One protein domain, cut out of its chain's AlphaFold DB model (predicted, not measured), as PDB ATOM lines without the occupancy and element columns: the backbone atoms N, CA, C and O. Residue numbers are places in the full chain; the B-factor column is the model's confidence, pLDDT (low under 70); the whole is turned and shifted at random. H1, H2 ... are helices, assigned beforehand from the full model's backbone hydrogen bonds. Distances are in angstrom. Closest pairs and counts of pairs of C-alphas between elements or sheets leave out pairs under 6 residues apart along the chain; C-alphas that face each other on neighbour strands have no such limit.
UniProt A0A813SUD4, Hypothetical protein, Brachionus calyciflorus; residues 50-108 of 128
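What this domain is: This is residues 50 to 108 of the 128 residues of the protein "Hypothetical protein" of Brachionus calyciflorus (UniProt A0A813SUD4). One long, unbent helix, H2, makes a shaft, with a wide loop of residues 54 to 75 at its first end and the small turn H3 just past its last end. The short H1 sits beside the early part of the shaft, and residues 65 to 70 of the loop stick out. The printed part has 59 residues, with three named helices in the order H1, H2, H3, no named strand, and the class all helix. It is extended, with a radius of gyration of the C-alphas of 18.3 A and spans of 57 by 29 by 13 A.

How they stand to each other: Start at H1, residues 50 to 53, and look across to H2, residues 76 to 99. They only just touch, with 3 pairs of C-alphas within 8 A; the closest C-alphas, of Phe 53 and Lys 83, are 7.3 A apart. H2 touches H1 with residues 80 to 84 alone. Farther on, H3, residues 102 to 105, is close to H2 but not clearly touching; the closest C-alphas, of Ile 97 and Thr 104, are 6.8 A apart. H1 and H3 are apart. Every O i to N i+4 pair in H2 is within hydrogen-bond range; H1 and H3 are too short for such a pair.

Where its parts are: Find C-alpha 50 at (-0.693, 11.617, 8.630), where H1 begins. H2 runs 34.1 A from C-alpha 76 at (-6.018, -0.999, 7.277) to C-alpha 99 at (22.650, 3.859, 25.010). H3 ends at C-alpha 105, at (31.399, -2.122, 19.139).

The domain as a whole: The C-alphas farthest apart, of His 62 and Met 108, are 56.8 A apart. The printed part has no cut. The link from H1 to H2 is long, with 22 residues, and that from H2 to H3 is tight, with 2. Look for pLDDT under 70 at residue 51, residues 57 to 64 and residues 71 to 74; the mean of the printed part is 81.3.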
ATOM      1  N   PHE A  50      -0.155  12.747   7.866       70.94
ATOM      2  CA  PHE A  50      -0.693  11.617   8.630       70.94
ATOM      3  C   PHE A  50      -0.729  10.318   7.819       70.94
ATOM      4  O   PHE A  50      -0.574   9.238   8.389       70.94
ATOM      5  N   SER A  51      -0.857  10.402   6.491       69.81
ATOM      6  CA  SER A  51      -0.807   9.229   5.605       69.81
ATOM      7  C   SER A  51       0.554   8.528   5.582       69.81
ATOM      8  O   SER A  51       0.643   7.382   5.148       69.81
ATOM      9  N   TRP A  52       1.618   9.198   6.038       71.94
ATOM     10  CA  TRP A  52       2.935   8.577   6.180       71.94
ATOM     11  C   TRP A  52       2.942   7.501   7.275       71.94
ATOM     12  O   TRP A  52       3.499   6.421   7.080       71.94
ATOM     13  N   PHE A  53       2.251   7.754   8.388       77.50
ATOM     14  CA  PHE A  53       2.245   6.869   9.557       77.50
ATOM     15  C   PHE A  53       1.041   5.925   9.606       77.50
ATOM     16  O   PHE A  53       1.127   4.841  10.178       77.50
ATOM     17  N   VAL A  54      -0.076   6.305   8.985       79.56
ATOM     18  CA  VAL A  54      -1.330   5.546   9.031       79.56
ATOM     19  C   VAL A  54      -1.695   5.070   7.635       79.56
ATOM     20  O   VAL A  54      -1.712   5.854   6.685       79.56
ATOM     21  N   VAL A  55      -1.996   3.776   7.494       79.19
ATOM     22  CA  VAL A  55      -2.521   3.246   6.232       79.19
ATOM     23  C   VAL A  55      -3.972   3.703   6.114       79.19
ATOM     24  O   VAL A  55      -4.761   3.419   7.019       79.19
ATOM     25  N   PRO A  56      -4.348   4.423   5.043       71.69
ATOM     26  CA  PRO A  56      -5.730   4.831   4.860       71.69
ATOM     27  C   PRO A  56      -6.635   3.599   4.790       71.69
ATOM     28  O   PRO A  56      -6.247   2.552   4.267       71.69
ATOM     29  N   GLU A  57      -7.849   3.719   5.325       66.81
ATOM     30  CA  GLU A  57      -8.836   2.647   5.234       66.81
ATOM     31  C   GLU A  57      -9.174   2.364   3.766       66.81
ATOM     32  O   GLU A  57      -9.858   3.141   3.101       66.81
ATOM     33  N   HIS A  58      -8.691   1.230   3.260       63.75
ATOM     34  CA  HIS A  58      -9.214   0.636   2.038       63.75
ATOM     35  C   HIS A  58     -10.601   0.044   2.330       63.75
ATOM     36  O   HIS A  58     -10.842  -0.409   3.457       63.75
ATOM     37  N   PRO A  59     -11.531   0.041   1.353       63.44
ATOM     38  CA  PRO A  59     -12.828  -0.596   1.542       63.44
ATOM     39  C   PRO A  59     -12.605  -2.033   2.013       63.44
ATOM     40  O   PRO A  59     -11.788  -2.755   1.444       63.44
ATOM     41  N   LYS A  60     -13.290  -2.429   3.093       57.44
ATOM     42  CA  LYS A  60     -13.192  -3.782   3.648       57.44
ATOM     43  C   LYS A  60     -13.741  -4.764   2.613       57.44
ATOM     44  O   LYS A  60     -14.944  -4.998   2.561       57.44
ATOM     45  N   VAL A  61     -12.871  -5.309   1.771       61.75
ATOM     46  CA  VAL A  61     -13.205  -6.439   0.906       61.75
ATOM     47  C   VAL A  61     -13.112  -7.687   1.776       61.75
ATOM     48  O   VAL A  61     -12.124  -7.869   2.489       61.75
ATOM     49  N   HIS A  62     -14.140  -8.535   1.767       57.97
ATOM     50  CA  HIS A  62     -14.031  -9.846   2.400       57.97
ATOM     51  C   HIS A  62     -12.823 -10.572   1.792       57.97
ATOM     52  O   HIS A  62     -12.693 -10.626   0.568       57.97
ATOM     53  N   GLN A  63     -11.906 -11.063   2.631       62.03
ATOM     54  CA  GLN A  63     -10.733 -11.806   2.169       62.03
ATOM     55  C   GLN A  63     -11.198 -13.141   1.579       62.03
ATOM     56  O   GLN A  63     -11.363 -14.125   2.291       62.03
ATOM     57  N   GLY A  64     -11.507 -13.138   0.284       68.44
ATOM     58  CA  GLY A  64     -11.742 -14.341  -0.502       68.44
ATOM     59  C   GLY A  64     -10.434 -14.945  -1.007       68.44
ATOM     60  O   GLY A  64      -9.351 -14.394  -0.807       68.44
ATOM     61  N   TYR A  65     -10.547 -16.071  -1.707       73.38
ATOM     62  CA  TYR A  65      -9.428 -16.650  -2.442       73.38
ATOM     63  C   TYR A  65      -9.121 -15.797  -3.673       73.38
ATOM     64  O   TYR A  65     -10.008 -15.509  -4.476       73.38
ATOM     65  N   VAL A  66      -7.859 -15.403  -3.810       73.44
ATOM     66  CA  VAL A  66      -7.328 -14.665  -4.960       73.44
ATOM     67  C   VAL A  66      -6.399 -15.611  -5.727       73.44
ATOM     68  O   VAL A  66      -5.587 -16.299  -5.108       73.44
ATOM     69  N   TYR A  67      -6.520 -15.685  -7.056       77.38
ATOM     70  CA  TYR A  67      -5.692 -16.557  -7.900       77.38
ATOM     71  C   TYR A  67      -4.853 -15.727  -8.873       77.38
ATOM     72  O   TYR A  67      -5.409 -14.944  -9.632       77.38
ATOM     73  N   ARG A  68      -3.524 -15.925  -8.867       81.88
ATOM     74  CA  ARG A  68      -2.536 -15.221  -9.724       81.88
ATOM     75  C   ARG A  68      -2.539 -13.689  -9.631       81.88
ATOM     76  O   ARG A  68      -1.923 -13.029 -10.462       81.88
ATOM     77  N   GLU A  69      -3.160 -13.132  -8.604       76.62
ATOM     78  CA  GLU A  69      -3.165 -11.697  -8.330       76.62
ATOM     79  C   GLU A  69      -2.604 -11.441  -6.927       76.62
ATOM     80  O   GLU A  69      -2.548 -12.343  -6.084       76.62
ATOM     81  N   ALA A  70      -2.163 -10.207  -6.673       74.12
ATOM     82  CA  ALA A  70      -1.749  -9.808  -5.336       74.12
ATOM     83  C   ALA A  70      -2.931  -9.965  -4.369       74.12
ATOM     84  O   ALA A  70      -4.046  -9.537  -4.666       74.12
ATOM     85  N   ALA A  71      -2.685 -10.578  -3.210       69.06
ATOM     86  CA  ALA A  71      -3.719 -10.738  -2.200       69.06
ATOM     87  C   ALA A  71      -4.309  -9.374  -1.815       69.06
ATOM     88  O   ALA A  71      -3.591  -8.374  -1.715       69.06
ATOM     89  N   ASN A  72      -5.618  -9.349  -1.559       69.62
ATOM     90  CA  ASN A  72      -6.274  -8.160  -1.029       69.62
ATOM     91  C   ASN A  72      -5.529  -7.696   0.228       69.62
ATOM     92  O   ASN A  72      -5.264  -8.507   1.123       69.62
ATOM     93  N   LEU A  73      -5.186  -6.403   0.285       66.12
ATOM     94  CA  LEU A  73      -4.445  -5.845   1.413       66.12
ATOM     95  C   LEU A  73      -5.141  -6.210   2.727       66.12
ATOM     96  O   LEU A  73      -6.366  -6.133   2.857       66.12
ATOM     97  N   GLN A  74      -4.337  -6.607   3.711       63.38
ATOM     98  CA  GLN A  74      -4.819  -6.820   5.068       63.38
ATOM     99  C   GLN A  74      -5.506  -5.538   5.553       63.38
ATOM    100  O   GLN A  74      -5.058  -4.439   5.220       63.38
ATOM    101  N   GLY A  75      -6.613  -5.676   6.296       71.25
ATOM    102  CA  GLY A  75      -7.415  -4.530   6.736       71.25
ATOM    103  C   GLY A  75      -6.534  -3.408   7.292       71.25
ATOM    104  O   GLY A  75      -5.532  -3.680   7.955       71.25
ATOM    105  N   ALA A  76      -6.888  -2.151   7.014       76.06
ATOM    106  CA  ALA A  76      -6.018  -0.999   7.277       76.06
ATOM    107  C   ALA A  76      -5.507  -0.906   8.725       76.06
ATOM    108  O   ALA A  76      -4.409  -0.404   8.963       76.06
ATOM    109  N   THR A  77      -6.252  -1.462   9.684       80.56
ATOM    110  CA  THR A  77      -5.821  -1.641  11.073       80.56
ATOM    111  C   THR A  77      -4.566  -2.511  11.187       80.56
ATOM    112  O   THR A  77      -3.581  -2.066  11.765       80.56
ATOM    113  N   ASN A  78      -4.554  -3.706  10.593       83.00
ATOM    114  CA  ASN A  78      -3.416  -4.628  10.661       83.00
ATOM    115  C   ASN A  78      -2.195  -4.050   9.944       83.00
ATOM    116  O   ASN A  78      -1.086  -4.126  10.462       83.00
ATOM    117  N   ALA A  79      -2.403  -3.408   8.793       82.88
ATOM    118  CA  ALA A  79      -1.326  -2.755   8.058       82.88
ATOM    119  C   ALA A  79      -0.727  -1.569   8.842       82.88
ATOM    120  O   ALA A  79       0.488  -1.386   8.864       82.88
ATOM    121  N   THR A  80      -1.562  -0.789   9.537       86.00
ATOM    122  CA  THR A  80      -1.101   0.308  10.404       86.00
ATOM    123  C   THR A  80      -0.365  -0.219  11.636       86.00
ATOM    124  O   THR A  80       0.703   0.288  11.965       86.00
ATOM    125  N   ILE A  81      -0.879  -1.272  12.279       89.81
ATOM    126  CA  ILE A  81      -0.198  -1.933  13.402       89.81
ATOM    127  C   ILE A  81       1.157  -2.482  12.950       89.81
ATOM    128  O   ILE A  81       2.150  -2.268  13.637       89.81
ATOM    129  N   GLY A  82       1.226  -3.114  11.775       89.88
ATOM    130  CA  GLY A  82       2.477  -3.603  11.200       89.88
ATOM    131  C   GLY A  82       3.507  -2.489  11.001       89.88
ATOM    132  O   GLY A  82       4.657  -2.639  11.410       89.88
ATOM    133  N   LYS A  83       3.089  -1.336  10.458       90.25
ATOM    134  CA  LYS A  83       3.956  -0.152  10.314       90.25
ATOM    135  C   LYS A  83       4.452   0.389  11.657       90.25
ATOM    136  O   LYS A  83       5.625   0.740  11.783       90.25
ATOM    137  N   LEU A  84       3.589   0.452  12.665       92.88
ATOM    138  CA  LEU A  84       3.986   0.899  14.000       92.88
ATOM    139  C   LEU A  84       4.947  -0.093  14.661       92.88
ATOM    140  O   LEU A  84       5.949   0.328  15.231       92.88
ATOM    141  N   ALA A  85       4.692  -1.395  14.527       95.25
ATOM    142  CA  ALA A  85       5.540  -2.442  15.082       95.25
ATOM    143  C   ALA A  85       6.957  -2.399  14.496       95.25
ATOM    144  O   ALA A  85       7.925  -2.398  15.253       95.25
ATOM    145  N   ILE A  86       7.099  -2.288  13.169       95.38
ATOM    146  CA  ILE A  86       8.427  -2.205  12.542       95.38
ATOM    147  C   ILE A  86       9.150  -0.900  12.901       95.38
ATOM    148  O   ILE A  86      10.358  -0.907  13.123       95.38
ATOM    149  N   THR A  87       8.415   0.208  13.031       95.06
ATOM    150  CA  THR A  87       8.987   1.494  13.457       95.06
ATOM    151  C   THR A  87       9.501   1.417  14.895       95.06
ATOM    152  O   THR A  87      10.606   1.872  15.176       95.06
ATOM    153  N   LEU A  88       8.736   0.798  15.798       96.94
ATOM    154  CA  LEU A  88       9.145   0.573  17.186       96.94
ATOM    155  C   LEU A  88      10.339  -0.381  17.290       96.94
ATOM    156  O   LEU A  88      11.238  -0.131  18.089       96.94
ATOM    157  N   ALA A  89      10.383  -1.431  16.468       96.81
ATOM    158  CA  ALA A  89      11.510  -2.358  16.429       96.81
ATOM    159  C   ALA A  89      12.812  -1.639  16.042       96.81
ATOM    160  O   ALA A  89      13.811  -1.745  16.752       96.81
ATOM    161  N   TRP A  90      12.795  -0.845  14.968       96.06
ATOM    162  CA  TRP A  90      13.970  -0.073  14.549       96.06
ATOM    163  C   TRP A  90      14.336   1.042  15.522       96.06
ATOM    164  O   TRP A  90      15.517   1.251  15.791       96.06
ATOM    165  N   PHE A  91      13.343   1.722  16.098       95.88
ATOM    166  CA  PHE A  91      13.581   2.672  17.180       95.88
ATOM    167  C   PHE A  91      14.345   2.009  18.330       95.88
ATOM    168  O   PHE A  91      15.324   2.572  18.812       95.88
ATOM    169  N   TRP A  92      13.947   0.797  18.727       95.25
ATOM    170  CA  TRP A  92      14.619   0.063  19.793       95.25
ATOM    171  C   TRP A  92      16.066  -0.290  19.436       95.25
ATOM    172  O   TRP A  92      16.952  -0.115  20.269       95.25
ATOM    173  N   VAL A  93      16.334  -0.720  18.200       94.31
ATOM    174  CA  VAL A  93      17.702  -0.995  17.727       94.31
ATOM    175  C   VAL A  93      18.582   0.251  17.849       94.31
ATOM    176  O   VAL A  93      19.626   0.205  18.495       94.31
ATOM    177  N   PHE A  94      18.143   1.388  17.304       95.50
ATOM    178  CA  PHE A  94      18.929   2.624  17.361       95.50
ATOM    179  C   PHE A  94      19.072   3.172  18.781       95.50
ATOM    180  O   PHE A  94      20.136   3.671  19.146       95.50
ATOM    181  N   TYR A  95      18.033   3.033  19.603       95.44
ATOM    182  CA  TYR A  95      18.088   3.398  21.012       95.44
ATOM    183  C   TYR A  95      19.171   2.608  21.759       95.44
ATOM    184  O   TYR A  95      19.943   3.200  22.512       95.44
ATOM    185  N   ASN A  96      19.275   1.297  21.523       93.44
ATOM    186  CA  ASN A  96      20.291   0.461  22.165       93.44
ATOM    187  C   ASN A  96      21.704   0.776  21.670       93.44
ATOM    188  O   ASN A  96      22.607   0.875  22.494       93.44
ATOM    189  N   ILE A  97      21.886   1.020  20.369       94.81
ATOM    190  CA  ILE A  97      23.186   1.434  19.816       94.81
ATOM    191  C   ILE A  97      23.655   2.747  20.459       94.81
ATOM    192  O   ILE A  97      24.832   2.896  20.772       94.81
ATOM    193  N   TRP A  98      22.739   3.691  20.693       93.75
ATOM    194  CA  TRP A  98      23.077   4.960  21.333       93.75
ATOM    195  C   TRP A  98      23.327   4.832  22.842       93.75
ATOM    196  O   TRP A  98      24.220   5.488  23.374       93.75
ATOM    197  N   LYS A  99      22.542   4.012  23.550       92.88
ATOM    198  CA  LYS A  99      22.650   3.859  25.010       92.88
ATOM    199  C   LYS A  99      23.791   2.955  25.455       92.88
ATOM    200  O   LYS A  99      24.396   3.238  26.484       92.88
ATOM    201  N   VAL A 100      24.046   1.873  24.728       90.50
ATOM    202  CA  VAL A 100      25.053   0.862  25.072       90.50
ATOM    203  C   VAL A 100      25.871   0.533  23.818       90.50
ATOM    204  O   VAL A 100      25.771  -0.570  23.271       90.50
ATOM    205  N   PRO A 101      26.691   1.486  23.332       89.62
ATOM    206  CA  PRO A 101      27.513   1.265  22.145       89.62
ATOM    207  C   PRO A 101      28.523   0.131  22.358       89.62
ATOM    208  O   PRO A 101      28.817  -0.609  21.424       89.62
ATOM    209  N   GLU A 102      28.999  -0.068  23.587       86.56
ATOM    210  CA  GLU A 102      29.985  -1.102  23.923       86.56
ATOM    211  C   GLU A 102      29.502  -2.525  23.611       86.56
ATOM    212  O   GLU A 102      30.283  -3.359  23.165       86.56
ATOM    213  N   SER A 103      28.201  -2.799  23.758       85.06
ATOM    214  CA  SER A 103      27.641  -4.115  23.423       85.06
ATOM    215  C   SER A 103      27.696  -4.412  21.922       85.06
ATOM    216  O   SER A 103      27.592  -5.573  21.534       85.06
ATOM    217  N   THR A 104      27.802  -3.383  21.075       85.31
ATOM    218  CA  THR A 104      27.842  -3.527  19.611       85.31
ATOM    219  C   THR A 104      29.263  -3.376  19.067       85.31
ATOM    220  O   THR A 104      29.651  -4.113  18.167       85.31
ATOM    221  N   PHE A 105      30.046  -2.441  19.610       87.25
ATOM    222  CA  PHE A 105      31.399  -2.122  19.139       87.25
ATOM    223  C   PHE A 105      32.519  -2.833  19.914       87.25
ATOM    224  O   PHE A 105      33.672  -2.776  19.496       87.25
ATOM    225  N   GLY A 106      32.188  -3.532  21.001       87.06
ATOM    226  CA  GLY A 106      33.142  -4.195  21.884       87.06
ATOM    227  C   GLY A 106      33.377  -3.402  23.170       87.06
ATOM    228  O   GLY A 106      33.447  -2.174  23.164       87.06
ATOM    229  N   HIS A 107      33.498  -4.123  24.284       87.12
ATOM    230  CA  HIS A 107      33.726  -3.530  25.606       87.12
ATOM    231  C   HIS A 107      35.194  -3.184  25.870       87.12
ATOM    232  O   HIS A 107      35.487  -2.303  26.671       87.12
ATOM    233  N   MET A 108      36.127  -3.892  25.230       84.00
ATOM    234  CA  MET A 108      37.561  -3.720  25.456       84.00
ATOM    235  C   MET A 108      38.277  -3.521  24.122       84.00
ATOM    236  O   MET A 108      37.917  -4.179  23.140       84.00
TER     237      MET A 108